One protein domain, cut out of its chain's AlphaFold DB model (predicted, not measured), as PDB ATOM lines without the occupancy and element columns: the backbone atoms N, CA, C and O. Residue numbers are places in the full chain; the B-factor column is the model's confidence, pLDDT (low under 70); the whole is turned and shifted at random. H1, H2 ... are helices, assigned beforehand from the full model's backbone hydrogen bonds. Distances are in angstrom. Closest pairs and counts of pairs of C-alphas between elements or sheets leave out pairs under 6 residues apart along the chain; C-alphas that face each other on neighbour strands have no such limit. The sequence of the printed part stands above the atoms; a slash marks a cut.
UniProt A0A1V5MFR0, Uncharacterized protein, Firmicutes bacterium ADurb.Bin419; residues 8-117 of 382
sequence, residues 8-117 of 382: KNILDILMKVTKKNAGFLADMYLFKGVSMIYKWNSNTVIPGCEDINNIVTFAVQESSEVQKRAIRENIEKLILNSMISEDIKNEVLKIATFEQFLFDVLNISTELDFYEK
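Overview. This is residues 8 to 117 of the 382 residues of an uncharacterized protein of Firmicutes bacterium ADurb.Bin419 (UniProt A0A1V5MFR0). The longest helix, H7, runs through the middle of a helical domain with H4 on one side of it and H6 on another, while H1 and H5 lie side by side across from it; H1, H4, H5 and H7 make a bundle, four helices gathered round one core. The short H2 and H3 form a small corner of their own near H4 and H1, away from H6. The printed part has 110 residues with seven named helices, H1 to H7 in chain order, and no named strand; the class is all helix. It is compact, with a radius of gyration of the C-alphas of 13.3 A, and rounded, with spans of 37 by 36 by 20 A.

Along the chain. H7, residues 98 to 115, is 25.8 A long, from C-alpha 98 at (214.209, 222.470, 235.014) to C-alpha 115 at (201.664, 239.606, 249.646). H5 is residues 65 to 80, 22.2 A, and H4 is residues 49 to 61, 18.4 A. H1, residues 8 to 18, begins with C-alpha 8 at (206.429, 225.481, 251.715) and is 15.4 A long. H6 is residues 86 to 94, 12.4 A; H2 is residues 22 to 28, 10.2 A; H3 is residues 35 to 41, 9.9 A.

Arrangement. H7 and H5 are the hubs, touching three helices each. H7 touches H4 at a steep tilt of 38 degrees, opposite ways; their closest C-alphas, of Val 56 and Phe 103, are 6.2 A apart. With residues 101 to 105 alone H7 touches H6, closest at the C-alphas of Val 92 and Phe 101, 6.5 A; H6 and H7 are a helical hairpin at a shallow tilt of 28 degrees. H5 and H7 only just touch, with 3 pairs of C-alphas within 8 A, the closest being Lys 68 and Phe 98 at 6.8 A. H5 and H6, also a helical hairpin, only just touch with 3 such pairs, Ile 79 and Lys 89 being closest at 6.5 A. H1 touches H5 at a shallow tilt of 22 degrees, opposite ways, with the C-alphas of Val 17 and Gln 67 closest at 6.2 A. H2 and H3 only just touch, with 3 pairs, the closest C-alphas being those of Ala 22 and Ile 37 at 7.1 A. H2 is close but not clearly touching to H4, with the C-alphas of Leu 25 and Phe 58 closest at 7.0 A. H4 and H6 are apart. Every O i to N i+4 pair is within hydrogen-bond range in H1, H2, H3, H4, H6 and H7, and 11 of 12 are in H5.

Size, cuts and confidence. The two C-alphas farthest apart, of Asp 27 and Glu 86, are 37.2 A apart. The printed part has no cut, and no link between helices is long. The mean pLDDT of the printed part is 90.1; residues 114 to 117 are under 70.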
ATOM      1  N   LYS A   8     206.349 226.636 250.811       91.50
ATOM      2  CA  LYS A   8     206.429 225.481 251.715       91.50
ATOM      3  C   LYS A   8     206.175 224.149 250.991       91.50
ATOM      4  O   LYS A   8     206.888 223.179 251.232       91.50
ATOM      5  N   ASN A   9     205.140 224.062 250.156       92.88
ATOM      6  CA  ASN A   9     204.760 222.815 249.485       92.88
ATOM      7  C   ASN A   9     205.733 222.460 248.351       92.88
ATOM      8  O   ASN A   9     206.015 221.281 248.148       92.88
ATOM      9  N   ILE A  10     206.302 223.455 247.661       94.31
ATOM     10  CA  ILE A  10     207.394 223.229 246.702       94.31
ATOM     11  C   ILE A  10     208.626 222.687 247.436       94.31
ATOM     12  O   ILE A  10     209.197 221.680 247.019       94.31
ATOM     13  N   LEU A  11     208.998 223.291 248.566       93.62
ATOM     14  CA  LEU A  11     210.137 222.844 249.366       93.62
ATOM     15  C   LEU A  11     209.937 221.427 249.938       93.62
ATOM     16  O   LEU A  11     210.878 220.635 249.949       93.62
ATOM     17  N   ASP A  12     208.713 221.071 250.342       93.44
ATOM     18  CA  ASP A  12     208.359 219.707 250.760       93.44
ATOM     19  C   ASP A  12     208.481 218.699 249.602       93.44
ATOM     20  O   ASP A  12     209.076 217.637 249.779       93.44
ATOM     21  N   ILE A  13     208.027 219.046 248.385       94.69
ATOM     22  CA  ILE A  13     208.249 218.231 247.174       94.69
ATOM     23  C   ILE A  13     209.752 218.017 246.931       94.69
ATOM     24  O   ILE A  13     210.169 216.879 246.696       94.69
ATOM     25  N   LEU A  14     210.572 219.070 247.029       95.19
ATOM     26  CA  LEU A  14     212.025 218.974 246.854       95.19
ATOM     27  C   LEU A  14     212.656 218.005 247.864       95.19
ATOM     28  O   LEU A  14     213.343 217.067 247.456       95.19
ATOM     29  N   MET A  15     212.394 218.170 249.164       94.31
ATOM     30  CA  MET A  15     212.936 217.280 250.207       94.31
ATOM     31  C   MET A  15     212.453 215.832 250.028       94.31
ATOM     32  O   MET A  15     213.243 214.889 250.086       94.31
ATOM     33  N   LYS A  16     211.161 215.642 249.736       94.44
ATOM     34  CA  LYS A  16     210.518 214.328 249.593       94.44
ATOM     35  C   LYS A  16     211.021 213.534 248.385       94.44
ATOM     36  O   LYS A  16     211.182 212.319 248.492       94.44
ATOM     37  N   VAL A  17     211.284 214.190 247.250       94.25
ATOM     38  CA  VAL A  17     211.764 213.521 246.024       94.25
ATOM     39  C   VAL A  17     213.288 213.335 246.023       94.25
ATOM     40  O   VAL A  17     213.770 212.291 245.578       94.25
ATOM     41  N   THR A  18     214.059 214.280 246.572       92.50
ATOM     42  CA  THR A  18     215.518 214.108 246.773       92.50
ATOM     43  C   THR A  18     215.856 213.136 247.911       92.50
ATOM     44  O   THR A  18     216.952 212.582 247.935       92.50
ATOM     45  N   LYS A  19     214.915 212.905 248.842       91.88
ATOM     46  CA  LYS A  19     215.104 212.185 250.118       91.88
ATOM     47  C   LYS A  19     216.152 212.832 251.037       91.88
ATOM     48  O   LYS A  19     216.762 212.155 251.864       91.88
ATOM     49  N   LYS A  20     216.361 214.143 250.898       91.00
ATOM     50  CA  LYS A  20     217.234 214.950 251.761       91.00
ATOM     51  C   LYS A  20     216.418 215.559 252.903       91.00
ATOM     52  O   LYS A  20     215.205 215.715 252.800       91.00
ATOM     53  N   ASN A  21     217.085 215.902 254.002       89.38
ATOM     54  CA  ASN A  21     216.465 216.640 255.101       89.38
ATOM     55  C   ASN A  21     216.710 218.152 254.951       89.38
ATOM     56  O   ASN A  21     217.650 218.587 254.285       89.38
ATOM     57  N   ALA A  22     215.890 218.959 255.629       87.12
ATOM     58  CA  ALA A  22     216.051 220.413 255.640       87.12
ATOM     59  C   ALA A  22     217.429 220.854 256.173       87.12
ATOM     60  O   ALA A  22     217.946 221.871 255.726       87.12
ATOM     61  N   GLY A  23     218.043 220.080 257.080       88.69
ATOM     62  CA  GLY A  23     219.393 220.343 257.594       88.69
ATOM     63  C   GLY A  23     220.463 220.342 256.503       88.69
ATOM     64  O   GLY A  23     221.215 221.298 256.389       88.69
ATOM     65  N   PHE A  24     220.466 219.342 255.621       89.75
ATOM     66  CA  PHE A  24     221.427 219.258 254.520       89.75
ATOM     67  C   PHE A  24     221.349 220.469 253.570       89.75
ATOM     68  O   PHE A  24     222.381 221.015 253.187       89.75
ATOM     69  N   LEU A  25     220.140 220.938 253.237       90.62
ATOM     70  CA  LEU A  25     219.947 222.177 252.468       90.62
ATOM     71  C   LEU A  25     220.466 223.409 253.239       90.62
ATOM     72  O   LEU A  25     221.163 224.252 252.673       90.62
ATOM     73  N   ALA A  26     220.124 223.502 254.527       89.88
ATOM     74  CA  ALA A  26     220.496 224.597 255.419       89.88
ATOM     75  C   ALA A  26     222.027 224.756 255.536       89.88
ATOM     76  O   ALA A  26     222.567 225.843 255.313       89.88
ATOM     77  N   ASP A  27     222.717 223.647 255.801       88.12
ATOM     78  CA  ASP A  27     224.136 223.621 256.148       88.12
ATOM     79  C   ASP A  27     225.061 223.623 254.914       88.12
ATOM     80  O   ASP A  27     226.149 224.194 254.982       88.12
ATOM     81  N   MET A  28     224.656 223.006 253.790       88.38
ATOM     82  CA  MET A  28     225.521 222.841 252.603       88.38
ATOM     83  C   MET A  28     225.282 223.857 251.480       88.38
ATOM     84  O   MET A  28     226.211 224.133 250.727       88.38
ATOM     85  N   TYR A  29     224.065 224.401 251.348       91.19
ATOM     86  CA  TYR A  29     223.700 225.287 250.229       91.19
ATOM     87  C   TYR A  29     223.289 226.691 250.683       91.19
ATOM     88  O   TYR A  29     223.584 227.666 250.003       91.19
ATOM     89  N   LEU A  30     222.611 226.816 251.827       89.81
ATOM     90  CA  LEU A  30     222.110 228.106 252.320       89.81
ATOM     91  C   LEU A  30     223.057 228.825 253.287       89.81
ATOM     92  O   LEU A  30     222.848 230.013 253.555       89.81
ATOM     93  N   PHE A  31     224.031 228.102 253.854       87.69
ATOM     94  CA  PHE A  31     224.918 228.544 254.940       87.69
ATOM     95  C   PHE A  31     224.160 229.216 256.101       87.69
ATOM     96  O   PHE A  31     224.595 230.211 256.685       87.69
ATOM     97  N   LYS A  32     222.982 228.674 256.430       87.50
ATOM     98  CA  LYS A  32     222.042 229.199 257.427       87.50
ATOM     99  C   LYS A  32     221.531 228.054 258.284       87.50
ATOM    100  O   LYS A  32     221.250 226.990 257.764       87.50
ATOM    101  N   GLY A  33     221.327 228.277 259.582       82.50
ATOM    102  CA  GLY A  33     220.748 227.246 260.449       82.50
ATOM    103  C   GLY A  33     219.317 226.865 260.039       82.50
ATOM    104  O   GLY A  33     218.538 227.718 259.607       82.50
ATOM    105  N   VAL A  34     218.943 225.599 260.255       86.69
ATOM    106  CA  VAL A  34     217.639 225.005 259.866       86.69
ATOM    107  C   VAL A  34     216.424 225.813 260.349       86.69
ATOM    108  O   VAL A  34     215.372 225.812 259.713       86.69
ATOM    109  N   SER A  35     216.572 226.573 261.441       85.69
ATOM    110  CA  SER A  35     215.568 227.519 261.951       85.69
ATOM    111  C   SER A  35     215.112 228.569 260.927       85.69
ATOM    112  O   SER A  35     214.005 229.083 261.060       85.69
ATOM    113  N   MET A  36     215.904 228.872 259.891       88.56
ATOM    114  CA  MET A  36     215.479 229.741 258.789       88.56
ATOM    115  C   MET A  36     214.433 229.070 257.891       88.56
ATOM    116  O   MET A  36     213.420 229.687 257.577       88.56
ATOM    117  N   ILE A  37     214.613 227.787 257.557       85.12
ATOM    118  CA  ILE A  37     213.654 227.025 256.741       85.12
ATOM    119  C   ILE A  37     212.299 226.930 257.456       85.12
ATOM    120  O   ILE A  37     211.252 227.101 256.834       85.12
ATOM    121  N   TYR A  38     212.298 226.750 258.781       84.56
ATOM    122  CA  TYR A  38     211.064 226.808 259.568       84.56
ATOM    123  C   TYR A  38     210.388 228.194 259.517       84.56
ATOM    124  O   TYR A  38     209.165 228.247 259.415       84.56
ATOM    125  N   LYS A  39     211.152 229.301 259.513       87.25
ATOM    126  CA  LYS A  39     210.617 230.676 259.374       87.25
ATOM    127  C   LYS A  39     210.061 230.980 257.980       87.25
ATOM    128  O   LYS A  39     209.144 231.793 257.872       87.25
ATOM    129  N   TRP A  40     210.595 230.355 256.932       89.44
ATOM    130  CA  TRP A  40     210.010 230.413 255.589       89.44
ATOM    131  C   TRP A  40     208.706 229.613 255.532       89.44
ATOM    132  O   TRP A  40     207.692 230.131 255.083       89.44
ATOM    133  N   ASN A  41     208.691 228.399 256.094       85.31
ATOM    134  CA  ASN A  41     207.514 227.522 256.135       85.31
ATOM    135  C   ASN A  41     206.342 228.054 256.989       85.31
ATOM    136  O   ASN A  41     205.223 227.557 256.848       85.31
ATOM    137  N   SER A  42     206.572 229.031 257.872       83.94
ATOM    138  CA  SER A  42     205.530 229.780 258.600       83.94
ATOM    139  C   SER A  42     205.164 231.126 257.945       83.94
ATOM    140  O   SER A  42     204.311 231.862 258.453       83.94
ATOM    141  N   ASN A  43     205.818 231.467 256.833       82.56
ATOM    142  CA  ASN A  43     205.845 232.772 256.174       82.56
ATOM    143  C   ASN A  43     206.121 233.921 257.178       82.56
ATOM    144  O   ASN A  43     205.455 234.955 257.167       82.56
ATOM    145  N   THR A  44     207.081 233.721 258.087       84.12
ATOM    146  CA  THR A  44     207.524 234.721 259.081       84.12
ATOM    147  C   THR A  44     208.713 235.547 258.583       84.12
ATOM    148  O   THR A  44     208.911 236.674 259.024       84.12
ATOM    149  N   VAL A  45     209.503 234.997 257.661       85.12
ATOM    150  CA  VAL A  45     210.597 235.684 256.958       85.12
ATOM    151  C   VAL A  45     210.490 235.326 255.479       85.12
ATOM    152  O   VAL A  45     210.129 234.194 255.175       85.12
ATOM    153  N   ILE A  46     210.800 236.260 254.581       86.94
ATOM    154  CA  ILE A  46     210.842 236.020 253.130       86.94
ATOM    155  C   ILE A  46     212.222 235.425 252.771       86.94
ATOM    156  O   ILE A  46     213.222 235.921 253.296       86.94
ATOM    157  N   PRO A  47     212.326 234.371 251.939       89.25
ATOM    158  CA  PRO A  47     213.603 233.956 251.352       89.25
ATOM    159  C   PRO A  47     214.144 235.051 250.418       89.25
ATOM    160  O   PRO A  47     213.387 235.647 249.655       89.25
ATOM    161  N   GLY A  48     215.447 235.331 250.479       88.44
ATOM    162  CA  GLY A  48     216.094 236.275 249.563       88.44
ATOM    163  C   GLY A  48     216.360 235.669 248.181       88.44
ATOM    164  O   GLY A  48     216.341 234.452 248.010       88.44
ATOM    165  N   CYS A  49     216.696 236.507 247.196       88.25
ATOM    166  CA  CYS A  49     217.003 236.044 245.834       88.25
ATOM    167  C   CYS A  49     218.172 235.027 245.798       88.25
ATOM    168  O   CYS A  49     218.134 234.027 245.082       88.25
ATOM    169  N   GLU A  50     219.192 235.241 246.636       90.94
ATOM    170  CA  GLU A  50     220.300 234.302 246.867       90.94
ATOM    171  C   GLU A  50     219.817 232.962 247.454       90.94
ATOM    172  O   GLU A  50     220.278 231.899 247.041       90.94
ATOM    173  N   ASP A  51     218.841 232.988 248.365       92.00
ATOM    174  CA  ASP A  51     218.286 231.781 248.987       92.00
ATOM    175  C   ASP A  51     217.527 230.929 247.967       92.00
ATOM    176  O   ASP A  51     217.678 229.708 247.946       92.00
ATOM    177  N   ILE A  52     216.757 231.574 247.085       94.62
ATOM    178  CA  ILE A  52     216.033 230.910 245.996       94.62
ATOM    179  C   ILE A  52     217.027 230.284 245.004       94.62
ATOM    180  O   ILE A  52     216.912 229.096 244.707       94.62
ATOM    181  N   ASN A  53     218.059 231.020 244.576       94.81
ATOM    182  CA  ASN A  53     219.125 230.488 243.715       94.81
ATOM    183  C   ASN A  53     219.858 229.287 244.341       94.81
ATOM    184  O   ASN A  53     220.147 228.305 243.654       94.81
ATOM    185  N   ASN A  54     220.113 229.317 245.650       95.19
ATOM    186  CA  ASN A  54     220.748 228.210 246.366       95.19
ATOM    187  C   ASN A  54     219.820 226.984 246.506       95.19
ATOM    188  O   ASN A  54     220.289 225.851 246.390       95.19
ATOM    189  N   ILE A  55     218.504 227.177 246.671       95.19
ATOM    190  CA  ILE A  55     217.500 226.092 246.640       95.19
ATOM    191  C   ILE A  55     217.399 225.462 245.245       95.19
ATOM    192  O   ILE A  55     217.328 224.236 245.128       95.19
ATOM    193  N   VAL A  56     217.425 226.276 244.185       96.44
ATOM    194  CA  VAL A  56     217.452 225.796 242.794       96.44
ATOM    195  C   VAL A  56     218.737 225.010 242.531       96.44
ATOM    196  O   VAL A  56     218.674 223.889 242.028       96.44
ATOM    197  N   THR A  57     219.890 225.534 242.952       96.19
ATOM    198  CA  THR A  57     221.199 224.871 242.827       96.19
ATOM    199  C   THR A  57     221.207 223.511 243.530       96.19
ATOM    200  O   THR A  57     221.572 222.508 242.915       96.19
ATOM    201  N   PHE A  58     220.715 223.443 244.773       95.81
ATOM    202  CA  PHE A  58     220.482 222.189 245.496       95.81
ATOM    203  C   PHE A  58     219.625 221.213 244.678       95.81
ATOM    204  O   PHE A  58     220.014 220.066 244.466       95.81
ATOM    205  N   ALA A  59     218.473 221.660 244.173       95.62
ATOM    206  CA  ALA A  59     217.547 220.803 243.440       95.62
ATOM    207  C   ALA A  59     218.121 220.298 242.105       95.62
ATOM    208  O   ALA A  59     217.818 219.175 241.699       95.62
ATOM    209  N   VAL A  60     218.951 221.098 241.429       95.81
ATOM    210  CA  VAL A  60     219.624 220.740 240.169       95.81
ATOM    211  C   VAL A  60     220.769 219.744 240.391       95.81
ATOM    212  O   VAL A  60     220.946 218.854 239.556       95.81
ATOM    213  N   GLN A  61     221.518 219.867 241.494       95.25
ATOM    214  CA  GLN A  61     222.673 219.012 241.809       95.25
ATOM    215  C   GLN A  61     222.285 217.694 242.501       95.25
ATOM    216  O   GLN A  61     222.821 216.642 242.160       95.25
ATOM    217  N   GLU A  62     221.334 217.722 243.437       94.12
ATOM    218  CA  GLU A  62     220.960 216.569 244.282       94.12
ATOM    219  C   GLU A  62     219.829 215.702 243.702       94.12
ATOM    220  O   GLU A  62     219.397 214.727 244.324       94.12
ATOM    221  N   SER A  63     219.341 216.041 242.506       94.19
ATOM    222  CA  SER A  63     218.329 215.270 241.780       94.19
ATOM    223  C   SER A  63     218.925 214.617 240.536       94.19
ATOM    224  O   SER A  63     219.490 215.293 239.679       94.19
ATOM    225  N   SER A  64     218.689 213.318 240.355       95.12
ATOM    226  CA  SER A  64     218.783 212.692 239.028       95.12
ATOM    227  C   SER A  64     217.725 213.258 238.068       95.12
ATOM    228  O   SER A  64     216.695 213.769 238.506       95.12
ATOM    229  N   GLU A  65     217.904 213.110 236.752       95.25
ATOM    230  CA  GLU A  65     216.922 213.584 235.754       95.25
ATOM    231  C   GLU A  65     215.507 213.000 235.950       95.25
ATOM    232  O   GLU A  65     214.504 213.669 235.695       95.25
ATOM    233  N   VAL A  66     215.406 211.776 236.481       95.19
ATOM    234  CA  VAL A  66     214.122 211.155 236.850       95.19
ATOM    235  C   VAL A  66     213.487 211.876 238.045       95.19
ATOM    236  O   VAL A  66     212.285 212.133 238.041       95.19
ATOM    237  N   GLN A  67     214.287 212.265 239.044       96.31
ATOM    238  CA  GLN A  67     213.825 213.073 240.176       96.31
ATOM    239  C   GLN A  67     213.462 214.501 239.753       96.31
ATOM    240  O   GLN A  67     212.429 214.989 240.192       96.31
ATOM    241  N   LYS A  68     214.225 215.146 238.855       97.00
ATOM    242  CA  LYS A  68     213.883 216.470 238.295       97.00
ATOM    243  C   LYS A  68     212.528 216.440 237.590       97.00
ATOM    244  O   LYS A  68     211.674 217.283 237.860       97.00
ATOM    245  N   ARG A  69     212.285 215.421 236.755       96.25
ATOM    246  CA  ARG A  69     210.974 215.210 236.121       96.25
ATOM    247  C   ARG A  69     209.871 214.987 237.157       96.25
ATOM    248  O   ARG A  69     208.846 215.652 237.086       96.25
ATOM    249  N   ALA A  70     210.091 214.129 238.153       96.31
ATOM    250  CA  ALA A  70     209.108 213.880 239.207       96.31
ATOM    251  C   ALA A  70     208.817 215.126 240.069       96.31
ATOM    252  O   ALA A  70     207.664 215.358 240.428       96.31
ATOM    253  N   ILE A  71     209.820 215.953 240.385       96.62
ATOM    254  CA  ILE A  71     209.636 217.252 241.052       96.62
ATOM    255  C   ILE A  71     208.751 218.145 240.180       96.62
ATOM    256  O   ILE A  71     207.719 218.624 240.652       96.62
ATOM    257  N   ARG A  72     209.113 218.305 238.901       96.81
ATOM    258  CA  ARG A  72     208.369 219.114 237.933       96.81
ATOM    259  C   ARG A  72     206.910 218.671 237.828       96.81
ATOM    260  O   ARG A  72     206.034 219.471 238.123       96.81
ATOM    261  N   GLU A  73     206.641 217.397 237.558       95.25
ATOM    262  CA  GLU A  73     205.278 216.853 237.456       95.25
ATOM    263  C   GLU A  73     204.427 217.050 238.726       95.25
ATOM    264  O   GLU A  73     203.199 217.036 238.651       95.25
ATOM    265  N   ASN A  74     205.034 217.159 239.913       94.81
ATOM    266  CA  ASN A  74     204.302 217.460 241.148       94.81
ATOM    267  C   ASN A  74     204.060 218.967 241.316       94.81
ATOM    268  O   ASN A  74     202.971 219.361 241.723       94.81
ATOM    269  N   ILE A  75     205.024 219.808 240.941       95.69
ATOM    270  CA  ILE A  75     204.878 221.268 240.944       95.69
ATOM    271  C   ILE A  75     203.856 221.728 239.889       95.69
ATOM    272  O   ILE A  75     202.990 222.542 240.197       95.69
ATOM    273  N   GLU A  76     203.867 221.159 238.681       94.75
ATOM    274  CA  GLU A  76     202.890 221.450 237.620       94.75
ATOM    275  C   GLU A  76     201.450 221.163 238.077       94.75
ATOM    276  O   GLU A  76     200.542 221.951 237.813       94.75
ATOM    277  N   LYS A  77     201.236 220.103 238.873       93.50
ATOM    278  CA  LYS A  77     199.933 219.816 239.501       93.50
ATOM    279  C   LYS A  77     199.516 220.895 240.507       93.50
ATOM    280  O   LYS A  77     198.323 221.193 240.579       93.50
ATOM    281  N   LEU A  78     200.452 221.505 241.244       92.50
ATOM    282  CA  LEU A  78     200.158 222.653 242.116       92.50
ATOM    283  C   LEU A  78     199.809 223.910 241.300       92.50
ATOM    284  O   LEU A  78     198.858 224.606 241.647       92.50
ATOM    285  N   ILE A  79     200.537 224.178 240.208       91.75
ATOM    286  CA  ILE A  79     200.306 225.326 239.310       91.75
ATOM    287  C   ILE A  79     198.914 225.235 238.673       91.75
ATOM    288  O   ILE A  79     198.129 226.178 238.777       91.75
ATOM    289  N   LEU A  80     198.566 224.088 238.083       89.25
ATOM    290  CA  LEU A  80     197.266 223.862 237.439       89.25
ATOM    291  C   LEU A  80     196.088 223.998 238.422       89.25
ATOM    292  O   LEU A  80     195.044 224.535 238.060       89.25
ATOM    293  N   ASN A  81     196.259 223.565 239.677       86.88
ATOM    294  CA  ASN A  81     195.242 223.692 240.730       86.88
ATOM    295  C   ASN A  81     195.215 225.067 241.431       86.88
ATOM    296  O   ASN A  81     194.379 225.273 242.316       86.88
ATOM    297  N   SER A  82     196.116 225.988 241.078       85.69
ATOM    298  CA  SER A  82     196.227 227.310 241.702       85.69
ATOM    299  C   SER A  82     195.241 228.342 241.132       85.69
ATOM    300  O   SER A  82     194.704 228.191 240.035       85.69
ATOM    301  N   MET A  83     195.054 229.434 241.880       83.56
ATOM    302  CA  MET A  83     194.286 230.620 241.471       83.56
ATOM    303  C   MET A  83     195.127 231.661 240.703       83.56
ATOM    304  O   MET A  83     194.715 232.809 240.581       83.56
ATOM    305  N   ILE A  84     196.304 231.279 240.195       85.38
ATOM    306  CA  ILE A  84     197.124 232.132 239.317       85.38
ATOM    307  C   ILE A  84     196.371 232.383 237.996       85.38
ATOM    308  O   ILE A  84     195.578 231.540 237.569       85.38
ATOM    309  N   SER A  85     196.621 233.523 237.342       86.75
ATOM    310  CA  SER A  85     196.093 233.803 236.002       86.75
ATOM    311  C   SER A  85     196.569 232.770 234.976       86.75
ATOM    312  O   SER A  85     197.686 232.253 235.044       86.75
ATOM    313  N   GLU A  86     195.716 232.461 234.002       88.75
ATOM    314  CA  GLU A  86     196.007 231.399 233.037       88.75
ATOM    315  C   GLU A  86     197.219 231.741 232.150       88.75
ATOM    316  O   GLU A  86     197.961 230.845 231.764       88.75
ATOM    317  N   ASP A  87     197.491 233.026 231.906       86.06
ATOM    318  CA  ASP A  87     198.674 233.487 231.168       86.06
ATOM    319  C   ASP A  87     199.980 233.126 231.892       86.06
ATOM    320  O   ASP A  87     200.870 232.519 231.298       86.06
ATOM    321  N   ILE A  88     200.075 233.403 233.200       87.19
ATOM    322  CA  ILE A  88     201.268 233.076 234.000       87.19
ATOM    323  C   ILE A  88     201.445 231.556 234.097       87.19
ATOM    324  O   ILE A  88     202.567 231.067 233.966       87.19
ATOM    325  N   LYS A  89     200.358 230.780 234.254       91.50
ATOM    326  CA  LYS A  89     200.443 229.310 234.172       91.50
ATOM    327  C   LYS A  89     201.006 228.873 232.820       91.50
ATOM    328  O   LYS A  89     201.915 228.050 232.782       91.50
ATOM    329  N   ASN A  90     200.483 229.419 231.723       90.75
ATOM    330  CA  ASN A  90     200.898 229.050 230.373       90.75
ATOM    331  C   ASN A  90     202.365 229.395 230.094       90.75
ATOM    332  O   ASN A  90     203.051 228.567 229.504       90.75
ATOM    333  N   GLU A  91     202.877 230.554 230.519       91.56
ATOM    334  CA  GLU A  91     204.304 230.868 230.346       91.56
ATOM    335  C   GLU A  91     205.202 229.974 231.208       91.56
ATOM    336  O   GLU A  91     206.139 229.369 230.687       91.56
ATOM    337  N   VAL A  92     204.879 229.790 232.491       92.25
ATOM    338  CA  VAL A  92     205.676 228.947 233.396       92.25
ATOM    339  C   VAL A  92     205.735 227.491 232.918       92.25
ATOM    340  O   VAL A  92     206.799 226.871 232.931       92.25
ATOM    341  N   LEU A  93     204.618 226.935 232.438       93.25
ATOM    342  CA  LEU A  93     204.569 225.558 231.935       93.25
ATOM    343  C   LEU A  93     205.377 225.360 230.635       93.25
ATOM    344  O   LEU A  93     205.843 224.245 230.387       93.25
ATOM    345  N   LYS A  94     205.605 226.413 229.833       94.06
ATOM    346  CA  LYS A  94     206.440 226.357 228.613       94.06
ATOM    347  C   LYS A  94     207.944 226.310 228.893       94.06
ATOM    348  O   LYS A  94     208.692 225.911 228.000       94.06
ATOM    349  N   ILE A  95     208.408 226.723 230.078       94.50
ATOM    350  CA  ILE A  95     209.846 226.815 230.384       94.50
ATOM    351  C   ILE A  95     210.488 225.433 230.220       94.50
ATOM    352  O   ILE A  95     210.117 224.488 230.915       94.50
ATOM    353  N   ALA A  96     211.446 225.289 229.300       92.75
ATOM    354  CA  ALA A  96     212.004 223.983 228.940       92.75
ATOM    355  C   ALA A  96     213.018 223.442 229.968       92.75
ATOM    356  O   ALA A  96     213.067 222.240 230.227       92.75
ATOM    357  N   THR A  97     213.828 224.316 230.566       95.31
ATOM    358  CA  THR A  97     214.876 223.950 231.529       95.31
ATOM    359  C   THR A  97     214.301 223.802 232.939       95.31
ATOM    360  O   THR A  97     213.541 224.642 233.413       95.31
ATOM    361  N   PHE A  98     214.674 222.725 233.641       95.50
ATOM    362  CA  PHE A  98     214.209 222.470 235.014       95.50
ATOM    363  C   PHE A  98     214.654 223.555 236.009       95.50
ATOM    364  O   PHE A  98     213.894 223.922 236.898       95.50
ATOM    365  N   GLU A  99     215.870 224.073 235.831       95.81
ATOM    366  CA  GLU A  99     216.479 225.113 236.664       95.81
ATOM    367  C   GLU A  99     215.674 226.421 236.637       95.81
ATOM    368  O   GLU A  99     215.201 226.874 237.677       95.81
ATOM    369  N   GLN A 100     215.426 226.962 235.439       95.56
ATOM    370  CA  GLN A 100     214.633 228.179 235.254       95.56
ATOM    371  C   GLN A 100     213.169 227.973 235.670       95.56
ATOM    372  O   GLN A 100     212.613 228.809 236.373       95.56
ATOM    373  N   PHE A 101     212.567 226.827 235.320       96.94
ATOM    374  CA  PHE A 101     211.211 226.475 235.754       96.94
ATOM    375  C   PHE A 101     211.081 226.515 237.283       96.94
ATOM    376  O   PHE A 101     210.120 227.068 237.813       96.94
ATOM    377  N   LEU A 102     212.050 225.944 238.006       97.25
ATOM    378  CA  LEU A 102     212.019 225.920 239.464       97.25
ATOM    379  C   LEU A 102     212.280 227.307 240.070       97.25
ATOM    380  O   LEU A 102     211.635 227.646 241.059       97.25
ATOM    381  N   PHE A 103     213.177 228.106 239.481       95.75
ATOM    382  CA  PHE A 103     213.434 229.488 239.898       95.75
ATOM    383  C   PHE A 103     212.172 230.356 239.790       95.75
ATOM    384  O   PHE A 103     211.715 230.903 240.795       95.75
ATOM    385  N   ASP A 104     211.551 230.401 238.608       93.69
ATOM    386  CA  ASP A 104     210.369 231.230 238.350       93.69
ATOM    387  C   ASP A 104     209.181 230.803 239.231       93.69
ATOM    388  O   ASP A 104     208.499 231.644 239.819       93.69
ATOM    389  N   VAL A 105     208.977 229.495 239.432       94.38
ATOM    390  CA  VAL A 105     207.929 228.992 240.336       94.38
ATOM    391  C   VAL A 105     208.215 229.313 241.807       94.38
ATOM    392  O   VAL A 105     207.283 229.638 242.547       94.38
ATOM    393  N   LEU A 106     209.471 229.245 242.259       93.94
ATOM    394  CA  LEU A 106     209.826 229.622 243.629       93.94
ATOM    395  C   LEU A 106     209.587 231.117 243.871       93.94
ATOM    396  O   LEU A 106     208.995 231.453 244.898       93.94
ATOM    397  N   ASN A 107     209.930 231.987 242.916       91.50
ATOM    398  CA  ASN A 107     209.626 233.421 242.980       91.50
ATOM    399  C   ASN A 107     208.111 233.668 243.073       91.50
ATOM    400  O   ASN A 107     207.639 234.223 244.065       91.50
ATOM    401  N   ILE A 108     207.330 233.150 242.117       90.75
ATOM    402  CA  ILE A 108     205.863 233.309 242.075       90.75
ATOM    403  C   ILE A 108     205.201 232.777 243.358       90.75
ATOM    404  O   ILE A 108     204.303 233.408 243.917       90.75
ATOM    405  N   SER A 109     205.649 231.624 243.863       89.69
ATOM    406  CA  SER A 109     205.109 231.050 245.103       89.69
ATOM    407  C   SER A 109     205.449 231.873 246.346       89.69
ATOM    408  O   SER A 109     204.626 231.950 247.257       89.69
ATOM    409  N   THR A 110     206.617 232.524 246.360       86.62
ATOM    410  CA  THR A 110     207.032 233.452 247.416       86.62
ATOM    411  C   THR A 110     206.148 234.697 247.391       86.62
ATOM    412  O   THR A 110     205.582 235.073 248.414       86.62
ATOM    413  N   GLU A 111     205.937 235.316 246.230       83.38
ATOM    414  CA  GLU A 111     205.079 236.502 246.135       83.38
ATOM    415  C   GLU A 111     203.647 236.215 246.620       83.38
ATOM    416  O   GLU A 111     203.124 236.936 247.476       83.38
ATOM    417  N   LEU A 112     203.055 235.098 246.188       81.50
ATOM    418  CA  LEU A 112     201.744 234.639 246.663       81.50
ATOM    419  C   LEU A 112     201.688 234.459 248.193       81.50
ATOM    420  O   LEU A 112     200.725 234.889 248.828       81.50
ATOM    421  N   ASP A 113     202.713 233.851 248.797       77.88
ATOM    422  CA  ASP A 113     202.761 233.549 250.237       77.88
ATOM    423  C   ASP A 113     202.934 234.777 251.146       77.88
ATOM    424  O   ASP A 113     202.579 234.720 252.333       77.88
ATOM    425  N   PHE A 114     203.517 235.862 250.624       69.38
ATOM    426  CA  PHE A 114     203.934 237.023 251.417       69.38
ATOM    427  C   PHE A 114     203.197 238.329 251.085       69.38
ATOM    428  O   PHE A 114     203.202 239.229 251.929       69.38
ATOM    429  N   TYR A 115     202.531 238.452 249.930       63.22
ATOM    430  CA  TYR A 115     201.664 239.606 249.646       63.22
ATOM    431  C   TYR A 115     200.218 239.407 250.133       63.22
ATOM    432  O   TYR A 115     199.702 240.321 250.769       63.22
ATOM    433  N   GLU A 116     199.612 238.211 250.027       57.97
ATOM    434  CA  GLU A 116     198.250 237.946 250.564       57.97
ATOM    435  C   GLU A 116     198.097 238.215 252.075       57.97
ATOM    436  O   GLU A 116     196.989 238.402 252.582       57.97
ATOM    437  N   LYS A 117     199.206 238.209 252.825       54.56
ATOM    438  CA  LYS A 117     199.220 238.508 254.265       54.56
ATOM    439  C   LYS A 117     199.270 240.009 254.582       54.56
ATOM    440  O   LYS A 117     198.927 240.375 255.704       54.56
TER     441      LYS A 117